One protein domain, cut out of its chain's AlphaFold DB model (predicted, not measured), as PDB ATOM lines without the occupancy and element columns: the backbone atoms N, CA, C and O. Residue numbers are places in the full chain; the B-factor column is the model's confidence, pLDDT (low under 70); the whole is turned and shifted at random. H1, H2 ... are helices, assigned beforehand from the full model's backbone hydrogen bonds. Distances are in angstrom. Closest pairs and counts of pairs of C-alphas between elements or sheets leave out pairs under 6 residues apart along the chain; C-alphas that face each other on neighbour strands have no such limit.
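Overview. This is residues 4 to 170 of the 237 residues of an uncharacterized protein of Candidatus Peregrinibacteria bacterium GW2011_GWF2_33_10 (UniProt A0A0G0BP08). Four helices, H3 to H6, make an up-and-down bundle, each running against the one before it; H3, H4 and H5 pack on one another, and H6 lies along H5, with its last part, from residue 157 on, sticking out as a long arm. H2 folds back along H3, and the short H1 crosses H3 at a steep tilt. The printed part has 167 residues with six named helices, H1 to H6 in chain order, and no named strand; the class is all helix. The whole is loose, with a radius of gyration of the C-alphas of 19.5 A, and a rod spanning 72 by 33 by 26 A.

Arrangement. The longest helix, H6, residues 129 to 169, touches H5, residues 98 to 125, at a shallow tilt of 22 degrees, opposite ways; their closest C-alphas, of Glu 120 and Ser 132, are 4.4 A apart. H5 and H6 form a helical hairpin. H4, residues 65 to 92, touches H5 with residues 79 to 90 alone, opposite ways at a shallow tilt of 13 degrees; the closest C-alphas, of Leu 90 and Lys 98, are 5.8 A apart. H4 and H6 are close but not clearly touching. The hub is H3, residues 43 to 59, which touches four other helices. It touches H4 at a shallow tilt of 24 degrees, with the C-alphas of Ala 47 and Ile 75 closest at 4.5 A. H5 touches H3 with residues 115 to 123 alone, the same way; the closest C-alphas, of Tyr 51 and Tyr 115, are 7.3 A apart. H2, residues 21 to 36, touches H3 at a shallow tilt of 11 degrees, opposite ways, with the C-alphas of Arg 28 and Ile 53 closest at 6.3 A. H3 touches H1, residues 4 to 12, with residues 52 to 56 alone, at a steep tilt of 48 degrees; the C-alphas of Ile 11 and Leu 56 are closest at 6.5 A. H3 and H6 are apart. Every O i to N i+4 pair is within hydrogen-bond range in H1, H2, H3 and H5; in H4 it is 23 of 24, in H6 36 of 37.

Along the chain. H1 begins at C-alpha 4, at (120.642, 189.851, 170.938). From first to last C-alpha, H2 measures 22.4 A, H3 23.8 A, H4 40.6 A, H5 40.4 A and H6 58.4 A. H6 ends at C-alpha 169, at (136.370, 208.771, 122.255).

Size, cuts and confidence. The C-alphas farthest apart, of His 22 and Thr 170, are 73.1 A apart. Residues 157 to 170 stand free. The printed part has no cut and no long link. The mean pLDDT of the printed part is 88.5; the 16 residues under 70 lie between 152 and 170.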
ATOM      1  N   LEU A   4     119.185 190.085 170.978       76.94
ATOM      2  CA  LEU A   4     120.642 189.851 170.938       76.94
ATOM      3  C   LEU A   4     121.481 191.125 171.046       76.94
ATOM      4  O   LEU A   4     122.620 191.063 171.507       76.94
ATOM      5  N   SER A   5     120.933 192.267 170.620       81.94
ATOM      6  CA  SER A   5     121.649 193.548 170.613       81.94
ATOM      7  C   SER A   5     122.239 193.904 171.990       81.94
ATOM      8  O   SER A   5     123.422 194.238 172.051       81.94
ATOM      9  N   PRO A   6     121.516 193.720 173.118       85.81
ATOM     10  CA  PRO A   6     122.068 193.970 174.450       85.81
ATOM     11  C   PRO A   6     123.221 193.032 174.835       85.81
ATOM     12  O   PRO A   6     124.188 193.488 175.441       85.81
ATOM     13  N   ILE A   7     123.143 191.738 174.489       86.88
ATOM     14  CA  ILE A   7     124.199 190.756 174.803       86.88
ATOM     15  C   ILE A   7     125.454 191.059 173.990       86.88
ATOM     16  O   ILE A   7     126.548 191.105 174.544       86.88
ATOM     17  N   ILE A   8     125.290 191.299 172.690       88.50
ATOM     18  CA  ILE A   8     126.390 191.646 171.789       88.50
ATOM     19  C   ILE A   8     127.062 192.933 172.262       88.50
ATOM     20  O   ILE A   8     128.269 192.951 172.475       88.50
ATOM     21  N   HIS A   9     126.274 193.975 172.535       89.56
ATOM     22  CA  HIS A   9     126.794 195.238 173.042       89.56
ATOM     23  C   HIS A   9     127.538 195.060 174.372       89.56
ATOM     24  O   HIS A   9     128.601 195.644 174.562       89.56
ATOM     25  N   PHE A  10     127.025 194.226 175.282       89.19
ATOM     26  CA  PHE A  10     127.712 193.896 176.530       89.19
ATOM     27  C   PHE A  10     129.057 193.188 176.286       89.19
ATOM     28  O   PHE A  10     130.054 193.545 176.909       89.19
ATOM     29  N   ILE A  11     129.120 192.227 175.358       87.81
ATOM     30  CA  ILE A  11     130.368 191.527 175.011       87.81
ATOM     31  C   ILE A  11     131.354 192.465 174.295       87.81
ATOM     32  O   ILE A  11     132.563 192.367 174.507       87.81
ATOM     33  N   ASP A  12     130.881 193.409 173.487       87.31
ATOM     34  CA  ASP A  12     131.741 194.342 172.751       87.31
ATOM     35  C   ASP A  12     132.306 195.466 173.629       87.31
ATOM     36  O   ASP A  12     133.348 196.051 173.309       87.31
ATOM     37  N   GLN A  13     131.691 195.742 174.783       87.44
ATOM     38  CA  GLN A  13     132.242 196.685 175.749       87.44
ATOM     39  C   GLN A  13     133.622 196.220 176.226       87.44
ATOM     40  O   GLN A  13     133.774 195.192 176.877       87.44
ATOM     41  N   LYS A  14     134.657 197.020 175.944       72.88
ATOM     42  CA  LYS A  14     136.048 196.729 176.345       72.88
ATOM     43  C   LYS A  14     136.268 196.715 177.864       72.88
ATOM     44  O   LYS A  14     137.320 196.268 178.315       72.88
ATOM     45  N   LYS A  15     135.320 197.227 178.657       78.06
ATOM     46  CA  LYS A  15     135.413 197.224 180.120       78.06
ATOM     47  C   LYS A  15     135.085 195.826 180.638       78.06
ATOM     48  O   LYS A  15     133.980 195.332 180.450       78.06
ATOM     49  N   VAL A  16     136.055 195.196 181.294       70.12
ATOM     50  CA  VAL A  16     135.852 193.911 181.968       70.12
ATOM     51  C   VAL A  16     135.122 194.178 183.284       70.12
ATOM     52  O   VAL A  16     135.743 194.364 184.325       70.12
ATOM     53  N   GLU A  17     133.796 194.262 183.229       78.06
ATOM     54  CA  GLU A  17     132.970 194.183 184.434       78.06
ATOM     55  C   GLU A  17     132.936 192.738 184.935       78.06
ATOM     56  O   GLU A  17     132.956 191.799 184.141       78.06
ATOM     57  N   PHE A  18     132.885 192.527 186.248       86.19
ATOM     58  CA  PHE A  18     132.713 191.184 186.796       86.19
ATOM     59  C   PHE A  18     131.398 190.568 186.290       86.19
ATOM     60  O   PHE A  18     130.326 191.155 186.445       86.19
ATOM     61  N   LEU A  19     131.474 189.370 185.704       89.75
ATOM     62  CA  LEU A  19     130.314 188.621 185.225       89.75
ATOM     63  C   LEU A  19     130.068 187.428 186.147       89.75
ATOM     64  O   LEU A  19     130.919 186.547 186.251       89.75
ATOM     65  N   SER A  20     128.907 187.383 186.802       93.00
ATOM     66  CA  SER A  20     128.531 186.236 187.632       93.00
ATOM     67  C   SER A  20     128.302 184.986 186.778       93.00
ATOM     68  O   SER A  20     127.828 185.083 185.645       93.00
ATOM     69  N   ALA A  21     128.579 183.803 187.335       93.88
ATOM     70  CA  ALA A  21     128.372 182.529 186.641       93.88
ATOM     71  C   ALA A  21     126.916 182.352 186.168       93.88
ATOM     72  O   ALA A  21     126.675 181.902 185.053       93.88
ATOM     73  N   HIS A  22     125.941 182.795 186.971       95.12
ATOM     74  CA  HIS A  22     124.528 182.792 186.579       95.12
ATOM     75  C   HIS A  22     124.274 183.647 185.329       95.12
ATOM     76  O   HIS A  22     123.635 183.189 184.387       95.12
ATOM     77  N   LYS A  23     124.793 184.883 185.298       93.69
ATOM     78  CA  LYS A  23     124.609 185.798 184.162       93.69
ATOM     79  C   LYS A  23     125.353 185.305 182.914       93.69
ATOM     80  O   LYS A  23     124.848 185.468 181.807       93.69
ATOM     81  N   TYR A  24     126.513 184.666 183.086       94.69
ATOM     82  CA  TYR A  24     127.222 183.974 182.007       94.69
ATOM     83  C   TYR A  24     126.364 182.868 181.380       94.69
ATOM     84  O   TYR A  24     126.142 182.888 180.170       94.69
ATOM     85  N   GLU A  25     125.840 181.945 182.191       95.50
ATOM     86  CA  GLU A  25     125.012 180.835 181.703       95.50
ATOM     87  C   GLU A  25     123.719 181.322 181.049       95.50
ATOM     88  O   GLU A  25     123.286 180.779 180.035       95.50
ATOM     89  N   GLU A  26     123.121 182.383 181.588       95.19
ATOM     90  CA  GLU A  26     121.949 183.021 180.999       95.19
ATOM     91  C   GLU A  26     122.248 183.570 179.595       95.19
ATOM     92  O   GLU A  26     121.544 183.235 178.640       95.19
ATOM     93  N   MET A  27     123.320 184.356 179.439       95.31
ATOM     94  CA  MET A  27     123.736 184.901 178.140       95.31
ATOM     95  C   MET A  27     124.117 183.793 177.154       95.31
ATOM     96  O   MET A  27     123.697 183.822 175.996       95.31
ATOM     97  N   ARG A  28     124.869 182.786 177.612       95.38
ATOM     98  CA  ARG A  28     125.249 181.621 176.805       95.38
ATOM     99  C   ARG A  28     124.019 180.855 176.332       95.38
ATOM    100  O   ARG A  28     123.930 180.527 175.152       95.38
ATOM    101  N   ARG A  29     123.039 180.616 177.209       96.19
ATOM    102  CA  ARG A  29     121.772 179.962 176.850       96.19
ATOM    103  C   ARG A  29     121.010 180.765 175.801       96.19
ATOM    104  O   ARG A  29     120.541 180.171 174.838       96.19
ATOM    105  N   GLN A  30     120.911 182.086 175.949       95.62
ATOM    106  CA  GLN A  30     120.242 182.938 174.960       95.62
ATOM    107  C   GLN A  30     120.924 182.864 173.582       95.62
ATOM    108  O   GLN A  30     120.241 182.740 172.567       95.62
ATOM    109  N   LEU A  31     122.263 182.861 173.541       95.62
ATOM    110  CA  LEU A  31     123.028 182.680 172.300       95.62
ATOM    111  C   LEU A  31     122.804 181.292 171.680       95.62
ATOM    112  O   LEU A  31     122.605 181.192 170.472       95.62
ATOM    113  N   LEU A  32     122.783 180.229 172.487       95.38
ATOM    114  CA  LEU A  32     122.552 178.859 172.013       95.38
ATOM    115  C   LEU A  32     121.129 178.641 171.487       95.38
ATOM    116  O   LEU A  32     120.968 178.013 170.446       95.38
ATOM    117  N   VAL A  33     120.108 179.179 172.163       95.44
ATOM    118  CA  VAL A  33     118.722 179.147 171.664       95.44
ATOM    119  C   VAL A  33     118.654 179.840 170.309       95.44
ATOM    120  O   VAL A  33     118.099 179.291 169.362       95.44
ATOM    121  N   LYS A  34     119.306 181.000 170.168       94.19
ATOM    122  CA  LYS A  34     119.356 181.688 168.882       94.19
ATOM    123  C   LYS A  34     120.064 180.867 167.806       94.19
ATOM    124  O   LYS A  34     119.599 180.848 166.675       94.19
ATOM    125  N   LEU A  35     121.158 180.192 168.150       94.25
ATOM    126  CA  LEU A  35     121.870 179.317 167.220       94.25
ATOM    127  C   LEU A  35     120.972 178.180 166.703       94.25
ATOM    128  O   LEU A  35     121.065 177.831 165.534       94.25
ATOM    129  N   GLN A  36     120.088 177.640 167.549       94.69
ATOM    130  CA  GLN A  36     119.127 176.591 167.176       94.69
ATOM    131  C   GLN A  36     117.988 177.095 166.279       94.69
ATOM    132  O   GLN A  36     117.419 176.311 165.526       94.69
ATOM    133  N   GLU A  37     117.651 178.384 166.356       94.62
ATOM    134  CA  GLU A  37     116.642 179.018 165.496       94.62
ATOM    135  C   GLU A  37     117.166 179.347 164.087       94.62
ATOM    136  O   GLU A  37     116.375 179.742 163.232       94.62
ATOM    137  N   LEU A  38     118.480 179.273 163.852       93.38
ATOM    138  CA  LEU A  38     119.064 179.618 162.558       93.38
ATOM    139  C   LEU A  38     118.914 178.481 161.551       93.38
ATOM    140  O   LEU A  38     119.172 177.314 161.846       93.38
ATOM    141  N   ASP A  39     118.587 178.860 160.319       92.38
ATOM    142  CA  ASP A  39     118.598 177.940 159.194       92.38
ATOM    143  C   ASP A  39     120.026 177.476 158.885       92.38
ATOM    144  O   ASP A  39     120.995 178.235 158.976       92.38
ATOM    145  N   SER A  40     120.153 176.236 158.405       86.19
ATOM    146  CA  SER A  40     121.442 175.640 158.017       86.19
ATOM    147  C   SER A  40     122.197 176.409 156.920       86.19
ATOM    148  O   SER A  40     123.382 176.170 156.723       86.19
ATOM    149  N   GLY A  41     121.542 177.339 156.215       88.81
ATOM    150  CA  GLY A  41     122.152 178.187 155.187       88.81
ATOM    151  C   GLY A  41     122.655 179.553 155.674       88.81
ATOM    152  O   GLY A  41     123.216 180.301 154.867       88.81
ATOM    153  N   SER A  42     122.451 179.901 156.946       93.25
ATOM    154  CA  SER A  42     122.823 181.191 157.552       93.25
ATOM    155  C   SER A  42     124.222 181.146 158.175       93.25
ATOM    156  O   SER A  42     124.400 181.371 159.373       93.25
ATOM    157  N   TYR A  43     125.231 180.796 157.370       95.62
ATOM    158  CA  TYR A  43     126.584 180.544 157.868       95.62
ATOM    159  C   TYR A  43     127.240 181.790 158.479       95.62
ATOM    160  O   TYR A  43     127.931 181.673 159.490       95.62
ATOM    161  N   GLU A  44     126.976 182.987 157.943       93.75
ATOM    162  CA  GLU A  44     127.411 184.250 158.558       93.75
ATOM    163  C   GLU A  44     126.896 184.396 159.998       93.75
ATOM    164  O   GLU A  44     127.670 184.648 160.928       93.75
ATOM    165  N   GLU A  45     125.591 184.216 160.211       94.44
ATOM    166  CA  GLU A  45     124.991 184.342 161.535       94.44
ATOM    167  C   GLU A  45     125.449 183.233 162.485       94.44
ATOM    168  O   GLU A  45     125.688 183.509 163.664       94.44
ATOM    169  N   ILE A  46     125.623 182.008 161.982       95.75
ATOM    170  CA  ILE A  46     126.180 180.879 162.739       95.75
ATOM    171  C   ILE A  46     127.596 181.216 163.215       95.75
ATOM    172  O   ILE A  46     127.890 181.073 164.407       95.75
ATOM    173  N   ALA A  47     128.465 181.702 162.324       95.69
ATOM    174  CA  ALA A  47     129.828 182.101 162.671       95.69
ATOM    175  C   ALA A  47     129.820 183.219 163.721       95.69
ATOM    176  O   ALA A  47     130.532 183.148 164.724       95.69
ATOM    177  N   ARG A  48     128.954 184.219 163.537       95.62
ATOM    178  CA  ARG A  48     128.805 185.350 164.457       95.62
ATOM    179  C   ARG A  48     128.361 184.926 165.854       95.62
ATOM    180  O   ARG A  48     128.934 185.390 166.836       95.62
ATOM    181  N   ILE A  49     127.357 184.059 165.975       96.06
ATOM    182  CA  ILE A  49     126.887 183.598 167.290       96.06
ATOM    183  C   ILE A  49     127.965 182.763 167.986       96.06
ATOM    184  O   ILE A  49     128.251 183.014 169.157       96.06
ATOM    185  N   ASN A  50     128.607 181.828 167.277       97.06
ATOM    186  CA  ASN A  50     129.699 181.036 167.852       97.06
ATOM    187  C   ASN A  50     130.879 181.919 168.284       97.06
ATOM    188  O   ASN A  50     131.433 181.703 169.361       97.06
ATOM    189  N   TYR A  51     131.203 182.965 167.515       96.94
ATOM    190  CA  TYR A  51     132.181 183.983 167.903       96.94
ATOM    191  C   TYR A  51     131.812 184.656 169.230       96.94
ATOM    192  O   TYR A  51     132.656 184.740 170.119       96.94
ATOM    193  N   TYR A  52     130.557 185.075 169.420       96.75
ATOM    194  CA  TYR A  52     130.140 185.691 170.683       96.75
ATOM    195  C   TYR A  52     130.147 184.712 171.861       96.75
ATOM    196  O   TYR A  52     130.529 185.108 172.962       96.75
ATOM    197  N   ILE A  53     129.796 183.438 171.651       96.62
ATOM    198  CA  ILE A  53     129.908 182.401 172.692       96.62
ATOM    199  C   ILE A  53     131.377 182.214 173.095       96.62
ATOM    200  O   ILE A  53     131.694 182.211 174.287       96.62
ATOM    201  N   LEU A  54     132.277 182.117 172.112       96.56
ATOM    202  CA  LEU A  54     133.718 181.980 172.325       96.56
ATOM    203  C   LEU A  54     134.294 183.195 173.066       96.56
ATOM    204  O   LEU A  54     134.986 183.043 174.073       96.56
ATOM    205  N   MET A  55     133.950 184.406 172.624       95.06
ATOM    206  CA  MET A  55     134.355 185.660 173.265       95.06
ATOM    207  C   MET A  55     133.876 185.746 174.714       95.06
ATOM    208  O   MET A  55     134.662 186.093 175.597       95.06
ATOM    209  N   LEU A  56     132.608 185.411 174.969       94.81
ATOM    210  CA  LEU A  56     132.021 185.397 176.307       94.81
ATOM    211  C   LEU A  56     132.768 184.406 177.216       94.81
ATOM    212  O   LEU A  56     133.172 184.754 178.324       94.81
ATOM    213  N   GLY A  57     133.004 183.186 176.735       94.38
ATOM    214  CA  GLY A  57     133.712 182.147 177.480       94.38
ATOM    215  C   GLY A  57     135.150 182.512 177.832       94.38
ATOM    216  O   GLY A  57     135.552 182.438 178.996       94.38
ATOM    217  N   LEU A  58     135.916 182.941 176.828       93.38
ATOM    218  CA  LEU A  58     137.326 183.282 176.985       93.38
ATOM    219  C   LEU A  58     137.516 184.539 177.836       93.38
ATOM    220  O   LEU A  58     138.355 184.550 178.738       93.38
ATOM    221  N   ARG A  59     136.740 185.604 177.598       92.44
ATOM    222  CA  ARG A  59     136.913 186.874 178.320       92.44
ATOM    223  C   ARG A  59     136.723 186.695 179.824       92.44
ATOM    224  O   ARG A  59     137.551 187.187 180.592       92.44
ATOM    225  N   TYR A  60     135.699 185.942 180.220       91.88
ATOM    226  CA  TYR A  60     135.301 185.772 181.617       91.88
ATOM    227  C   TYR A  60     135.819 184.482 182.278       91.88
ATOM    228  O   TYR A  60     135.431 184.191 183.403       91.88
ATOM    229  N   ASN A  61     136.733 183.746 181.630       91.81
ATOM    230  CA  ASN A  61     137.351 182.514 182.153       91.81
ATOM    231  C   ASN A  61     136.357 181.386 182.492       91.81
ATOM    232  O   ASN A  61     136.631 180.567 183.367       91.81
ATOM    233  N   TYR A  62     135.216 181.321 181.805       93.06
ATOM    234  CA  TYR A  62     134.213 180.270 182.025       93.06
ATOM    235  C   TYR A  62     134.324 179.103 181.034       93.06
ATOM    236  O   TYR A  62     133.564 178.145 181.128       93.06
ATOM    237  N   MET A  63     135.263 179.165 180.089       93.38
ATOM    238  CA  MET A  63     135.389 178.195 179.002       93.38
ATOM    239  C   MET A  63     136.668 177.375 179.108       93.38
ATOM    240  O   MET A  63     137.751 177.917 179.339       93.38
ATOM    241  N   LYS A  64     136.534 176.064 178.899       92.62
ATOM    242  CA  LYS A  64     137.672 175.146 178.790       92.62
ATOM    243  C   LYS A  64     138.297 175.222 177.397       92.62
ATOM    244  O   LYS A  64     137.623 175.563 176.427       92.62
ATOM    245  N   LEU A  65     139.574 174.864 177.295       90.06
ATOM    246  CA  LEU A  65     140.331 174.953 176.043       90.06
ATOM    247  C   LEU A  65     139.711 174.101 174.923       90.06
ATOM    248  O   LEU A  65     139.506 174.579 173.819       90.06
ATOM    249  N   ASP A  66     139.304 172.882 175.251       93.31
ATOM    250  CA  ASP A  66     138.637 171.920 174.371       93.31
ATOM    251  C   ASP A  66     137.245 172.377 173.893       93.31
ATOM    252  O   ASP A  66     136.760 171.966 172.837       93.31
ATOM    253  N   GLU A  67     136.565 173.237 174.651       94.50
ATOM    254  CA  GLU A  67     135.353 173.911 174.174       94.50
ATOM    255  C   GLU A  67     135.695 175.087 173.252       94.50
ATOM    256  O   GLU A  67     135.056 175.246 172.211       94.50
ATOM    257  N   ALA A  68     136.727 175.866 173.592       94.06
ATOM    258  CA  ALA A  68     137.200 176.969 172.762       94.06
ATOM    259  C   ALA A  68     137.662 176.487 171.376       94.06
ATOM    260  O   ALA A  68     137.322 177.113 170.374       94.06
ATOM    261  N   ASP A  69     138.357 175.349 171.316       93.81
ATOM    262  CA  ASP A  69     138.768 174.685 170.076       93.81
ATOM    263  C   ASP A  69     137.585 174.342 169.180       93.81
ATOM    264  O   ASP A  69     137.537 174.743 168.016       93.81
ATOM    265  N   ARG A  70     136.587 173.654 169.740       96.44
ATOM    266  CA  ARG A  70     135.387 173.256 168.997       96.44
ATOM    267  C   ARG A  70     134.624 174.461 168.465       96.44
ATOM    268  O   ARG A  70     134.209 174.462 167.310       96.44
ATOM    269  N   LEU A  71     134.446 175.498 169.282       96.12
ATOM    270  CA  LEU A  71     133.782 176.725 168.840       96.12
ATOM    271  C   LEU A  71     134.583 177.439 167.754       96.12
ATOM    272  O   LEU A  71     133.991 177.910 166.788       96.12
ATOM    273  N   TYR A  72     135.909 177.486 167.878       96.31
ATOM    274  CA  TYR A  72     136.766 178.056 166.849       96.31
ATOM    275  C   TYR A  72     136.620 177.316 165.514       96.31
ATOM    276  O   TYR A  72     136.455 177.948 164.475       96.31
ATOM    277  N   GLU A  73     136.622 175.984 165.529       96.19
ATOM    278  CA  GLU A  73     136.413 175.176 164.321       96.19
ATOM    279  C   GLU A  73     135.033 175.394 163.698       96.19
ATOM    280  O   GLU A  73     134.914 175.468 162.476       96.19
ATOM    281  N   LEU A  74     133.987 175.547 164.515       96.19
ATOM    282  CA  LEU A  74     132.652 175.894 164.022       96.19
ATOM    283  C   LEU A  74     132.633 177.273 163.348       96.19
ATOM    284  O   LEU A  74     131.989 177.426 162.311       96.19
ATOM    285  N   ILE A  75     133.352 178.256 163.899       96.44
ATOM    286  CA  ILE A  75     133.487 179.595 163.305       96.44
ATOM    287  C   ILE A  75     134.217 179.517 161.961       96.44
ATOM    288  O   ILE A  75     133.713 180.052 160.974       96.44
ATOM    289  N   ASP A  76     135.372 178.846 161.897       94.81
ATOM    290  CA  ASP A  76     136.160 178.749 160.659       94.81
ATOM    291  C   ASP A  76     135.388 178.015 159.553       94.81
ATOM    292  O   ASP A  76     135.286 178.514 158.431       94.81
ATOM    293  N   ASN A  77     134.747 176.889 159.881       96.31
ATOM    294  CA  ASN A  77     133.919 176.146 158.929       96.31
ATOM    295  C   ASN A  77     132.747 176.986 158.406       96.31
ATOM    296  O   ASN A  77     132.493 177.002 157.201       96.31
ATOM    297  N   ALA A  78     132.055 177.714 159.287       96.56
ATOM    298  CA  ALA A  78     130.954 178.579 158.887       96.56
ATOM    299  C   ALA A  78     131.439 179.738 157.993       96.56
ATOM    300  O   ALA A  78     130.816 180.039 156.975       96.56
ATOM    301  N   PHE A  79     132.596 180.338 158.289       96.38
ATOM    302  CA  PHE A  79     133.187 181.338 157.401       96.38
ATOM    303  C   PHE A  79     133.573 180.769 156.033       96.38
ATOM    304  O   PHE A  79     133.282 181.398 155.017       96.38
ATOM    305  N   LEU A  80     134.179 179.582 155.977       95.00
ATOM    306  CA  LEU A  80     134.510 178.920 154.711       95.00
ATOM    307  C   LEU A  80     133.259 178.637 153.869       95.00
ATOM    308  O   LEU A  80     133.264 178.841 152.653       95.00
ATOM    309  N   GLN A  81     132.176 178.198 154.511       96.81
ATOM    310  CA  GLN A  81     130.903 177.926 153.846       96.81
ATOM    311  C   GLN A  81     130.232 179.205 153.333       96.81
ATOM    312  O   GLN A  81     129.756 179.220 152.195       96.81
ATOM    313  N   GLU A  82     130.234 180.294 154.109       96.38
ATOM    314  CA  GLU A  82     129.691 181.574 153.641       96.38
ATOM    315  C   GLU A  82     130.534 182.152 152.494       96.38
ATOM    316  O   GLU A  82     129.983 182.583 151.481       96.38
ATOM    317  N   GLU A  83     131.866 182.091 152.586       95.25
ATOM    318  CA  GLU A  83     132.760 182.526 151.509       95.25
ATOM    319  C   GLU A  83     132.475 181.756 150.211       95.25
ATOM    320  O   GLU A  83     132.327 182.360 149.143       95.25
ATOM    321  N   ALA A  84     132.354 180.427 150.294       95.56
ATOM    322  CA  ALA A  84     132.028 179.573 149.155       95.56
ATOM    323  C   ALA A  84     130.655 179.917 148.559       95.56
ATOM    324  O   ALA A  84     130.522 180.025 147.340       95.56
ATOM    325  N   LYS A  85     129.650 180.156 149.405       96.19
ATOM    326  CA  LYS A  85     128.294 180.550 149.003       96.19
ATOM    327  C   LYS A  85     128.272 181.903 148.292       96.19
ATOM    328  O   LYS A  85     127.624 182.033 147.253       96.19
ATOM    329  N   ILE A  86     128.984 182.910 148.802       94.88
ATOM    330  CA  ILE A  86     129.074 184.228 148.153       94.88
ATOM    331  C   ILE A  86     129.824 184.115 146.817       94.88
ATOM    332  O   ILE A  86     129.393 184.693 145.817       94.88
ATOM    333  N   LYS A  87     130.907 183.329 146.759       93.38
ATOM    334  CA  LYS A  87     131.658 183.074 145.516       93.38
ATOM    335  C   LYS A  87     130.829 182.332 144.468       93.38
ATOM    336  O   LYS A  87     130.885 182.686 143.294       93.38
ATOM    337  N   ASP A  88     130.040 181.341 144.870       95.38
ATOM    338  CA  ASP A  88     129.126 180.630 143.971       95.38
ATOM    339  C   ASP A  88     128.077 181.581 143.376       95.38
ATOM    340  O   ASP A  88     127.889 181.617 142.157       95.38
ATOM    341  N   LYS A  89     127.478 182.445 144.210       94.88
ATOM    342  CA  LYS A  89     126.588 183.522 143.744       94.88
ATOM    343  C   LYS A  89     127.293 184.446 142.754       94.88
ATOM    344  O   LYS A  89     126.724 184.767 141.718       94.88
ATOM    345  N   LEU A  90     128.534 184.846 143.037       92.06
ATOM    346  CA  LEU A  90     129.313 185.724 142.159       92.06
ATOM    347  C   LEU A  90     129.579 185.089 140.786       92.06
ATOM    348  O   LEU A  90     129.510 185.771 139.762       92.06
ATOM    349  N   ASN A  91     129.874 183.789 140.764       91.38
ATOM    350  CA  ASN A  91     130.132 183.044 139.534       91.38
ATOM    351  C   ASN A  91     128.873 182.904 138.671       91.38
ATOM    352  O   ASN A  91     128.972 182.976 137.447       91.38
ATOM    353  N   LYS A  92     127.703 182.739 139.301       94.75
ATOM    354  CA  LYS A  92     126.402 182.581 138.628       94.75
ATOM    355  C   LYS A  92     125.720 183.905 138.266       94.75
ATOM    356  O   LYS A  92     124.782 183.894 137.477       94.75
ATOM    357  N   ALA A  93     126.153 185.022 138.844       93.06
ATOM    358  CA  ALA A  93     125.495 186.312 138.676       93.06
ATOM    359  C   ALA A  93     125.775 186.984 137.329       93.06
ATOM    360  O   ALA A  93     126.893 186.950 136.797       93.06
ATOM    361  N   ASP A  94     124.770 187.708 136.841       89.50
ATOM    362  CA  ASP A  94     124.894 188.580 135.682       89.50
ATOM    363  C   ASP A  94     125.813 189.773 135.961       89.50
ATOM    364  O   ASP A  94     125.996 190.218 137.098       89.50
ATOM    365  N   LYS A  95     126.371 190.360 134.893       84.06
ATOM    366  CA  LYS A  95     127.308 191.498 134.978       84.06
ATOM    367  C   LYS A  95     126.790 192.661 135.835       84.06
ATOM    368  O   LYS A  95     127.601 193.350 136.448       84.06
ATOM    369  N   LYS A  96     125.474 192.894 135.860       83.50
ATOM    370  CA  LYS A  96     124.847 193.980 136.629       83.50
ATOM    371  C   LYS A  96     124.886 193.722 138.141       83.50
ATOM    372  O   LYS A  96     125.106 194.659 138.900       83.50
ATOM    373  N   ASP A  97     124.751 192.465 138.557       87.38
ATOM    374  CA  ASP A  97     124.623 192.088 139.970       87.38
ATOM    375  C   ASP A  97     125.971 191.745 140.617       87.38
ATOM    376  O   ASP A  97     126.118 191.817 141.840       87.38
ATOM    377  N   LYS A  98     126.996 191.454 139.802       87.19
ATOM    378  CA  LYS A  98     128.361 191.177 140.280       87.19
ATOM    379  C   LYS A  98     128.920 192.276 141.176       87.19
ATOM    380  O   LYS A  98     129.598 191.959 142.146       87.19
ATOM    381  N   HIS A  99     128.630 193.548 140.892       84.31
ATOM    382  CA  HIS A  99     129.112 194.654 141.722       84.31
ATOM    383  C   HIS A  99     128.591 194.553 143.162       84.31
ATOM    384  O   HIS A  99     129.372 194.598 144.110       84.31
ATOM    385  N   THR A 100     127.286 194.337 143.325       88.69
ATOM    386  CA  THR A 100     126.652 194.179 144.638       88.69
ATOM    387  C   THR A 100     127.214 192.971 145.386       88.69
ATOM    388  O   THR A 100     127.505 193.064 146.575       88.69
ATOM    389  N   ILE A 101     127.434 191.854 144.690       90.88
ATOM    390  CA  ILE A 101     127.985 190.636 145.302       90.88
ATOM    391  C   ILE A 101     129.461 190.825 145.685       90.88
ATOM    392  O   ILE A 101     129.884 190.363 146.742       90.88
ATOM    393  N   HIS A 102     130.247 191.553 144.888       87.56
ATOM    394  CA  HIS A 102     131.611 191.934 145.258       87.56
ATOM    395  C   HIS A 102     131.644 192.793 146.526       87.56
ATOM    396  O   HIS A 102     132.495 192.566 147.385       87.56
ATOM    397  N   LEU A 103     130.712 193.743 146.670       87.88
ATOM    398  CA  LEU A 103     130.581 194.526 147.898       87.88
ATOM    399  C   LEU A 103     130.243 193.624 149.089       87.88
ATOM    400  O   LEU A 103     130.916 193.718 150.113       87.88
ATOM    401  N   GLN A 104     129.272 192.716 148.944       91.62
ATOM    402  CA  GLN A 104     128.926 191.733 149.980       91.62
ATOM    403  C   GLN A 104     130.142 190.897 150.400       91.62
ATOM    404  O   GLN A 104     130.425 190.780 151.589       91.62
ATOM    405  N   LEU A 105     130.913 190.392 149.435       92.38
ATOM    406  CA  LEU A 105     132.134 189.638 149.706       92.38
ATOM    407  C   LEU A 105     133.194 190.487 150.433       92.38
ATOM    408  O   LEU A 105     133.861 190.007 151.347       92.38
ATOM    409  N   GLY A 106     133.333 191.762 150.061       89.25
ATOM    410  CA  GLY A 106     134.222 192.706 150.737       89.25
ATOM    411  C   GLY A 106     133.814 192.983 152.188       89.25
ATOM    412  O   GLY A 106     134.672 193.008 153.071       89.25
ATOM    413  N   TYR A 107     132.516 193.156 152.456       91.75
ATOM    414  CA  TYR A 107     131.992 193.284 153.821       91.75
ATOM    415  C   TYR A 107     132.243 192.018 154.641       91.75
ATOM    416  O   TYR A 107     132.731 192.116 155.768       91.75
ATOM    417  N   PHE A 108     131.994 190.849 154.048       94.69
ATOM    418  CA  PHE A 108     132.266 189.557 154.666       94.69
ATOM    419  C   PHE A 108     133.735 189.425 155.095       94.69
ATOM    420  O   PHE A 108     134.008 189.138 156.261       94.69
ATOM    421  N   TYR A 109     134.694 189.725 154.210       93.94
ATOM    422  CA  TYR A 109     136.117 189.651 154.564       93.94
ATOM    423  C   TYR A 109     136.505 190.617 155.685       93.94
ATOM    424  O   TYR A 109     137.263 190.235 156.578       93.94
ATOM    425  N   LYS A 110     135.982 191.850 155.677       92.19
ATOM    426  CA  LYS A 110     136.249 192.829 156.745       92.19
ATOM    427  C   LYS A 110     135.723 192.353 158.098       92.19
ATOM    428  O   LYS A 110     136.420 192.483 159.102       92.19
ATOM    429  N   MET A 111     134.520 191.786 158.126       94.44
ATOM    430  CA  MET A 111     133.945 191.195 159.334       94.44
ATOM    431  C   MET A 111     134.780 190.005 159.827       94.44
ATOM    432  O   MET A 111     135.149 189.976 160.999       94.44
ATOM    433  N   ALA A 112     135.113 189.051 158.951       94.19
ATOM    434  CA  ALA A 112     135.897 187.873 159.326       94.19
ATOM    435  C   ALA A 112     137.272 188.269 159.889       94.19
ATOM    436  O   ALA A 112     137.686 187.769 160.934       94.19
ATOM    437  N   GLN A 113     137.947 189.236 159.255       93.06
ATOM    438  CA  GLN A 113     139.196 189.810 159.763       93.06
ATOM    439  C   GLN A 113     139.021 190.432 161.148       93.06
ATOM    440  O   GLN A 113     139.821 190.147 162.034       93.06
ATOM    441  N   HIS A 114     137.969 191.229 161.354       94.12
ATOM    442  CA  HIS A 114     137.694 191.840 162.653       94.12
ATOM    443  C   HIS A 114     137.528 190.789 163.763       94.12
ATOM    444  O   HIS A 114     138.085 190.946 164.850       94.12
ATOM    445  N   TYR A 115     136.806 189.698 163.493       94.75
ATOM    446  CA  TYR A 115     136.613 188.626 164.475       94.75
ATOM    447  C   TYR A 115     137.917 187.884 164.761       94.75
ATOM    448  O   TYR A 115     138.247 187.662 165.926       94.75
ATOM    449  N   LEU A 116     138.694 187.561 163.727       94.25
ATOM    450  CA  LEU A 116     139.979 186.876 163.887       94.25
ATOM    451  C   LEU A 116     141.017 187.745 164.608       94.25
ATOM    452  O   LEU A 116     141.750 187.223 165.442       94.25
ATOM    453  N   ASP A 117     141.045 189.059 164.369       93.81
ATOM    454  CA  ASP A 117     141.891 189.998 165.117       93.81
ATOM    455  C   ASP A 117     141.528 190.020 166.609       93.81
ATOM    456  O   ASP A 117     142.406 189.981 167.476       93.81
ATOM    457  N   ASN A 118     140.234 190.059 166.936       94.12
ATOM    458  CA  ASN A 118     139.783 190.037 168.326       94.12
ATOM    459  C   ASN A 118     140.124 188.705 169.007       94.12
ATOM    460  O   ASN A 118     140.629 188.712 170.133       94.12
ATOM    461  N   LEU A 119     139.898 187.578 168.323       94.38
ATOM    462  CA  LEU A 119     140.226 186.249 168.839       94.38
ATOM    463  C   LEU A 119     141.732 186.060 169.018       94.38
ATOM    464  O   LEU A 119     142.151 185.598 170.073       94.38
ATOM    465  N   GLU A 120     142.558 186.470 168.051       92.88
ATOM    466  CA  GLU A 120     144.021 186.397 168.155       92.88
ATOM    467  C   GLU A 120     144.520 187.115 169.413       92.88
ATOM    468  O   GLU A 120     145.306 186.549 170.180       92.88
ATOM    469  N   ASN A 121     144.051 188.348 169.627       92.38
ATOM    470  CA  ASN A 121     144.427 189.163 170.777       92.38
ATOM    471  C   ASN A 121     143.962 188.530 172.092       92.38
ATOM    472  O   ASN A 121     144.713 188.513 173.069       92.38
ATOM    473  N   LEU A 122     142.744 187.986 172.120       92.00
ATOM    474  CA  LEU A 122     142.189 187.351 173.310       92.00
ATOM    475  C   LEU A 122     142.927 186.051 173.651       92.00
ATOM    476  O   LEU A 122     143.307 185.857 174.803       92.00
ATOM    477  N   PHE A 123     143.197 185.200 172.660       93.00
ATOM    478  CA  PHE A 123     143.995 183.986 172.828       93.00
ATOM    479  C   PHE A 123     145.400 184.304 173.329       93.00
ATOM    480  O   PHE A 123     145.866 183.690 174.287       93.00
ATOM    481  N   ARG A 124     146.045 185.329 172.759       90.06
ATOM    482  CA  ARG A 124     147.359 185.793 173.214       90.06
ATOM    483  C   ARG A 124     147.321 186.270 174.668       90.06
ATOM    484  O   ARG A 124     148.190 185.895 175.446       90.06
ATOM    485  N   ALA A 125     146.301 187.037 175.052       89.69
ATOM    486  CA  ALA A 125     146.124 187.516 176.425       89.69
ATOM    487  C   ALA A 125     145.869 186.384 177.440       89.69
ATOM    488  O   ALA A 125     146.140 186.550 178.628       89.69
ATOM    489  N   LYS A 126     145.356 185.236 176.981       89.38
ATOM    490  CA  LYS A 126     145.138 184.024 177.790       89.38
ATOM    491  C   LYS A 126     146.273 183.003 177.679       89.38
ATOM    492  O   LYS A 126     146.150 181.920 178.237       89.38
ATOM    493  N   TYR A 127     147.371 183.345 176.999       89.75
ATOM    494  CA  TYR A 127     148.512 182.455 176.755       89.75
ATOM    495  C   TYR A 127     148.171 181.195 175.932       89.75
ATOM    496  O   TYR A 127     148.876 180.191 175.999       89.75
ATOM    497  N   PHE A 128     147.117 181.249 175.110       89.94
ATOM    498  CA  PHE A 128     146.746 180.194 174.158       89.94
ATOM    499  C   PHE A 128     147.460 180.442 172.821       89.94
ATOM    500  O   PHE A 128     146.874 180.918 171.846       89.94
ATOM    501  N   PHE A 129     148.775 180.207 172.797       88.75
ATOM    502  CA  PHE A 129     149.631 180.588 171.669       88.75
ATOM    503  C   PHE A 129     149.302 179.851 170.368       88.75
ATOM    504  O   PHE A 129     149.316 180.479 169.308       88.75
ATOM    505  N   ASP A 130     148.952 178.566 170.435       89.94
ATOM    506  CA  ASP A 130     148.601 177.780 169.247       89.94
ATOM    507  C   ASP A 130     147.319 178.305 168.588       89.94
ATOM    508  O   ASP A 130     147.286 178.527 167.376       89.94
ATOM    509  N   HIS A 131     146.297 178.626 169.386       91.31
ATOM    510  CA  HIS A 131     145.050 179.243 168.920       91.31
ATOM    511  C   HIS A 131     145.273 180.641 168.358       91.31
ATOM    512  O   HIS A 131     144.712 180.991 167.323       91.31
ATOM    513  N   SER A 132     146.131 181.434 169.005       89.38
ATOM    514  CA  SER A 132     146.520 182.757 168.506       89.38
ATOM    515  C   SER A 132     147.211 182.645 167.141       89.38
ATOM    516  O   SER A 132     146.868 183.374 166.210       89.38
ATOM    517  N   LYS A 133     148.119 181.674 166.978       89.00
ATOM    518  CA  LYS A 133     148.784 181.391 165.700       89.00
ATOM    519  C   LYS A 133     147.788 180.938 164.632       89.00
ATOM    520  O   LYS A 133     147.876 181.431 163.510       89.00
ATOM    521  N   LYS A 134     146.835 180.064 164.980       91.62
ATOM    522  CA  LYS A 134     145.767 179.595 164.079       91.62
ATOM    523  C   LYS A 134     144.894 180.760 163.592       91.62
ATOM    524  O   LYS A 134     144.765 180.958 162.384       91.62
ATOM    525  N   ALA A 135     144.423 181.607 164.512       90.38
ATOM    526  CA  ALA A 135     143.669 182.824 164.198       90.38
ATOM    527  C   ALA A 135     144.449 183.781 163.289       90.38
ATOM    528  O   ALA A 135     143.903 184.316 162.321       90.38
ATOM    529  N   TYR A 136     145.747 183.949 163.547       88.69
ATOM    530  CA  TYR A 136     146.622 184.752 162.701       88.69
ATOM    531  C   TYR A 136     146.759 184.174 161.282       88.69
ATOM    532  O   TYR A 136     146.654 184.918 160.303       88.69
ATOM    533  N   THR A 137     146.958 182.859 161.137       90.50
ATOM    534  CA  THR A 137     147.041 182.212 159.817       90.50
ATOM    535  C   THR A 137     145.734 182.309 159.035       90.50
ATOM    536  O   THR A 137     145.763 182.656 157.853       90.50
ATOM    537  N   ASP A 138     144.588 182.103 159.686       90.50
ATOM    538  CA  ASP A 138     143.279 182.223 159.036       90.50
ATOM    539  C   ASP A 138     143.004 183.674 158.621       90.50
ATOM    540  O   ASP A 138     142.518 183.941 157.520       90.50
ATOM    541  N   LYS A 139     143.429 184.645 159.435       90.19
ATOM    542  CA  LYS A 139     143.360 186.066 159.077       90.19
ATOM    543  C   LYS A 139     144.160 186.373 157.812       90.19
ATOM    544  O   LYS A 139     143.676 187.096 156.934       90.19
ATOM    545  N   LEU A 140     145.377 185.837 157.697       88.38
ATOM    546  CA  LEU A 140     146.196 185.996 156.493       88.38
ATOM    547  C   LEU A 140     145.538 185.350 155.269       88.38
ATOM    548  O   LEU A 140     145.545 185.962 154.200       88.38
ATOM    549  N   ARG A 141     144.913 184.174 155.430       91.44
ATOM    550  CA  ARG A 141     144.133 183.503 154.376       91.44
ATOM    551  C   ARG A 141     143.024 184.415 153.852       91.44
ATOM    552  O   ARG A 141     142.968 184.671 152.651       91.44
ATOM    553  N   PHE A 142     142.196 184.978 154.735       88.56
ATOM    554  CA  PHE A 142     141.120 185.890 154.327       88.56
ATOM    555  C   PHE A 142     141.645 187.173 153.679       88.56
ATOM    556  O   PHE A 142     141.078 187.641 152.695       88.56
ATOM    557  N   ARG A 143     142.759 187.731 154.170       84.06
ATOM    558  CA  ARG A 143     143.400 188.897 153.541       84.06
ATOM    559  C   ARG A 143     143.925 188.582 152.138       84.06
ATOM    560  O   ARG A 143     143.784 189.414 151.243       84.06
ATOM    561  N   ALA A 144     144.506 187.403 151.926       82.44
ATOM    562  CA  ALA A 144     144.939 186.960 150.604       82.44
ATOM    563  C   ALA A 144     143.741 186.771 149.656       82.44
ATOM    564  O   ALA A 144     143.753 187.298 148.542       82.44
ATOM    565  N   SER A 145     142.676 186.108 150.123       85.75
ATOM    566  CA  SER A 145     141.419 185.957 149.377       85.75
ATOM    567  C   SER A 145     140.807 187.307 148.992       85.75
ATOM    568  O   SER A 145     140.377 187.476 147.847       85.75
ATOM    569  N   GLN A 146     140.805 188.278 149.910       85.69
ATOM    570  CA  GLN A 146     140.325 189.637 149.666       85.69
ATOM    571  C   GLN A 146     141.141 190.337 148.576       85.69
ATOM    572  O   GLN A 146     140.559 190.790 147.593       85.69
ATOM    573  N   LYS A 147     142.477 190.368 148.699       80.75
ATOM    574  CA  LYS A 147     143.361 191.006 147.706       80.75
ATOM    575  C   LYS A 147     143.159 190.436 146.305       80.75
ATOM    576  O   LYS A 147     143.039 191.188 145.343       80.75
ATOM    577  N   LEU A 148     143.059 189.111 146.187       76.75
ATOM    578  CA  LEU A 148     142.808 188.452 144.905       76.75
ATOM    579  C   LEU A 148     141.499 188.932 144.252       76.75
ATOM    580  O   LEU A 148     141.412 189.020 143.028       76.75
ATOM    581  N   HIS A 149     140.475 189.235 145.052       74.62
ATOM    582  CA  HIS A 149     139.199 189.738 144.543       74.62
ATOM    583  C   HIS A 149     139.241 191.232 144.234       74.62
ATOM    584  O   HIS A 149     138.636 191.643 143.248       74.62
ATOM    585  N   GLU A 150     139.957 192.029 145.023       75.31
ATOM    586  CA  GLU A 150     140.154 193.457 144.755       75.31
ATOM    587  C   GLU A 150     140.854 193.682 143.413       75.31
ATOM    588  O   GLU A 150     140.399 194.523 142.645       75.31
ATOM    589  N   HIS A 151     141.868 192.877 143.074       71.00
ATOM    590  CA  HIS A 151     142.507 192.932 141.754       71.00
ATOM    591  C   HIS A 151     141.517 192.657 140.616       71.00
ATOM    592  O   HIS A 151     141.420 193.451 139.691       71.00
ATOM    593  N   LYS A 152     140.682 191.616 140.729       69.06
ATOM    594  CA  LYS A 152     139.642 191.336 139.720       69.06
ATOM    595  C   LYS A 152     138.609 192.460 139.593       69.06
ATOM    596  O   LYS A 152     138.034 192.664 138.526       69.06
ATOM    597  N   LEU A 153     138.328 193.152 140.695       66.81
ATOM    598  CA  LEU A 153     137.396 194.274 140.734       66.81
ATOM    599  C   LEU A 153     138.020 195.517 140.076       66.81
ATOM    600  O   LEU A 153     137.355 196.199 139.299       66.81
ATOM    601  N   LEU A 154     139.305 195.772 140.331       67.75
ATOM    602  CA  LEU A 154     140.094 196.784 139.630       67.75
ATOM    603  C   LEU A 154     140.120 196.508 138.126       67.75
ATOM    604  O   LEU A 154     139.729 197.392 137.375       67.75
ATOM    605  N   ASP A 155     140.419 195.279 137.697       70.94
ATOM    606  CA  ASP A 155     140.394 194.888 136.279       70.94
ATOM    607  C   ASP A 155     139.007 195.124 135.648       70.94
ATOM    608  O   ASP A 155     138.882 195.593 134.516       70.94
ATOM    609  N   PHE A 156     137.924 194.847 136.388       66.62
ATOM    610  CA  PHE A 156     136.562 195.145 135.940       66.62
ATOM    611  C   PHE A 156     136.306 196.651 135.796       66.62
ATOM    612  O   PHE A 156     135.667 197.077 134.830       66.62
ATOM    613  N   PHE A 157     136.773 197.465 136.746       68.62
ATOM    614  CA  PHE A 157     136.647 198.918 136.667       68.62
ATOM    615  C   PHE A 157     137.510 199.512 135.562       68.62
ATOM    616  O   PHE A 157     137.055 200.431 134.887       68.62
ATOM    617  N   GLU A 158     138.707 198.980 135.341       67.88
ATOM    618  CA  GLU A 158     139.568 199.347 134.223       67.88
ATOM    619  C   GLU A 158     138.893 199.011 132.898       67.88
ATOM    620  O   GLU A 158     138.728 199.904 132.072       67.88
ATOM    621  N   TYR A 159     138.338 197.805 132.746       70.19
ATOM    622  CA  TYR A 159     137.540 197.437 131.575       70.19
ATOM    623  C   TYR A 159     136.322 198.356 131.376       70.19
ATOM    624  O   TYR A 159     136.028 198.792 130.262       70.19
ATOM    625  N   LYS A 160     135.592 198.690 132.449       69.00
ATOM    626  CA  LYS A 160     134.435 199.598 132.369       69.00
ATOM    627  C   LYS A 160     134.838 201.021 132.008       69.00
ATOM    628  O   LYS A 160     134.137 201.670 131.231       69.00
ATOM    629  N   ARG A 161     135.947 201.500 132.569       68.06
ATOM    630  CA  ARG A 161     136.550 202.786 132.234       68.06
ATOM    631  C   ARG A 161     136.971 202.790 130.773       68.06
ATOM    632  O   ARG A 161     136.601 203.725 130.082       68.06
ATOM    633  N   GLU A 162     137.640 201.752 130.285       66.69
ATOM    634  CA  GLU A 162     137.990 201.605 128.872       66.69
ATOM    635  C   GLU A 162     136.752 201.602 127.972       66.69
ATOM    636  O   GLU A 162     136.738 202.312 126.973       66.69
ATOM    637  N   GLU A 163     135.683 200.886 128.335       73.56
ATOM    638  CA  GLU A 163     134.417 200.876 127.587       73.56
ATOM    639  C   GLU A 163     133.789 202.282 127.514       73.56
ATOM    640  O   GLU A 163     133.392 202.738 126.438       73.56
ATOM    641  N   LEU A 164     133.720 202.988 128.649       68.56
ATOM    642  CA  LEU A 164     133.241 204.372 128.732       68.56
ATOM    643  C   LEU A 164     134.128 205.304 127.904       68.56
ATOM    644  O   LEU A 164     133.623 206.050 127.069       68.56
ATOM    645  N   THR A 165     135.446 205.227 128.077       66.75
ATOM    646  CA  THR A 165     136.416 206.016 127.320       66.75
ATOM    647  C   THR A 165     136.289 205.745 125.825       66.75
ATOM    648  O   THR A 165     136.286 206.705 125.068       66.75
ATOM    649  N   ASN A 166     136.085 204.500 125.379       67.81
ATOM    650  CA  ASN A 166     135.881 204.180 123.963       67.81
ATOM    651  C   ASN A 166     134.566 204.753 123.415       67.81
ATOM    652  O   ASN A 166     134.559 205.279 122.304       67.81
ATOM    653  N   ARG A 167     133.467 204.723 124.187       68.69
ATOM    654  CA  ARG A 167     132.193 205.363 123.792       68.69
ATOM    655  C   ARG A 167     132.301 206.888 123.717       68.69
ATOM    656  O   ARG A 167     131.691 207.504 122.846       68.69
ATOM    657  N   PHE A 168     133.078 207.498 124.610       62.50
ATOM    658  CA  PHE A 168     133.310 208.945 124.630       62.50
ATOM    659  C   PHE A 168     134.451 209.400 123.708       62.50
ATOM    660  O   PHE A 168     134.568 210.592 123.436       62.50
ATOM    661  N   ARG A 169     135.248 208.476 123.158       56.69
ATOM    662  CA  ARG A 169     136.370 208.771 122.255       56.69
ATOM    663  C   ARG A 169     135.918 209.453 120.964       56.69
ATOM    664  O   ARG A 169     136.626 210.315 120.454       56.69
ATOM    665  N   THR A 170     134.713 209.146 120.485       64.38
ATOM    666  CA  THR A 170     134.086 209.808 119.328       64.38
ATOM    667  C   THR A 170     133.708 211.269 119.609       64.38
ATOM    668  O   THR A 170     133.508 212.038 118.677       64.38
TER     669      THR A 170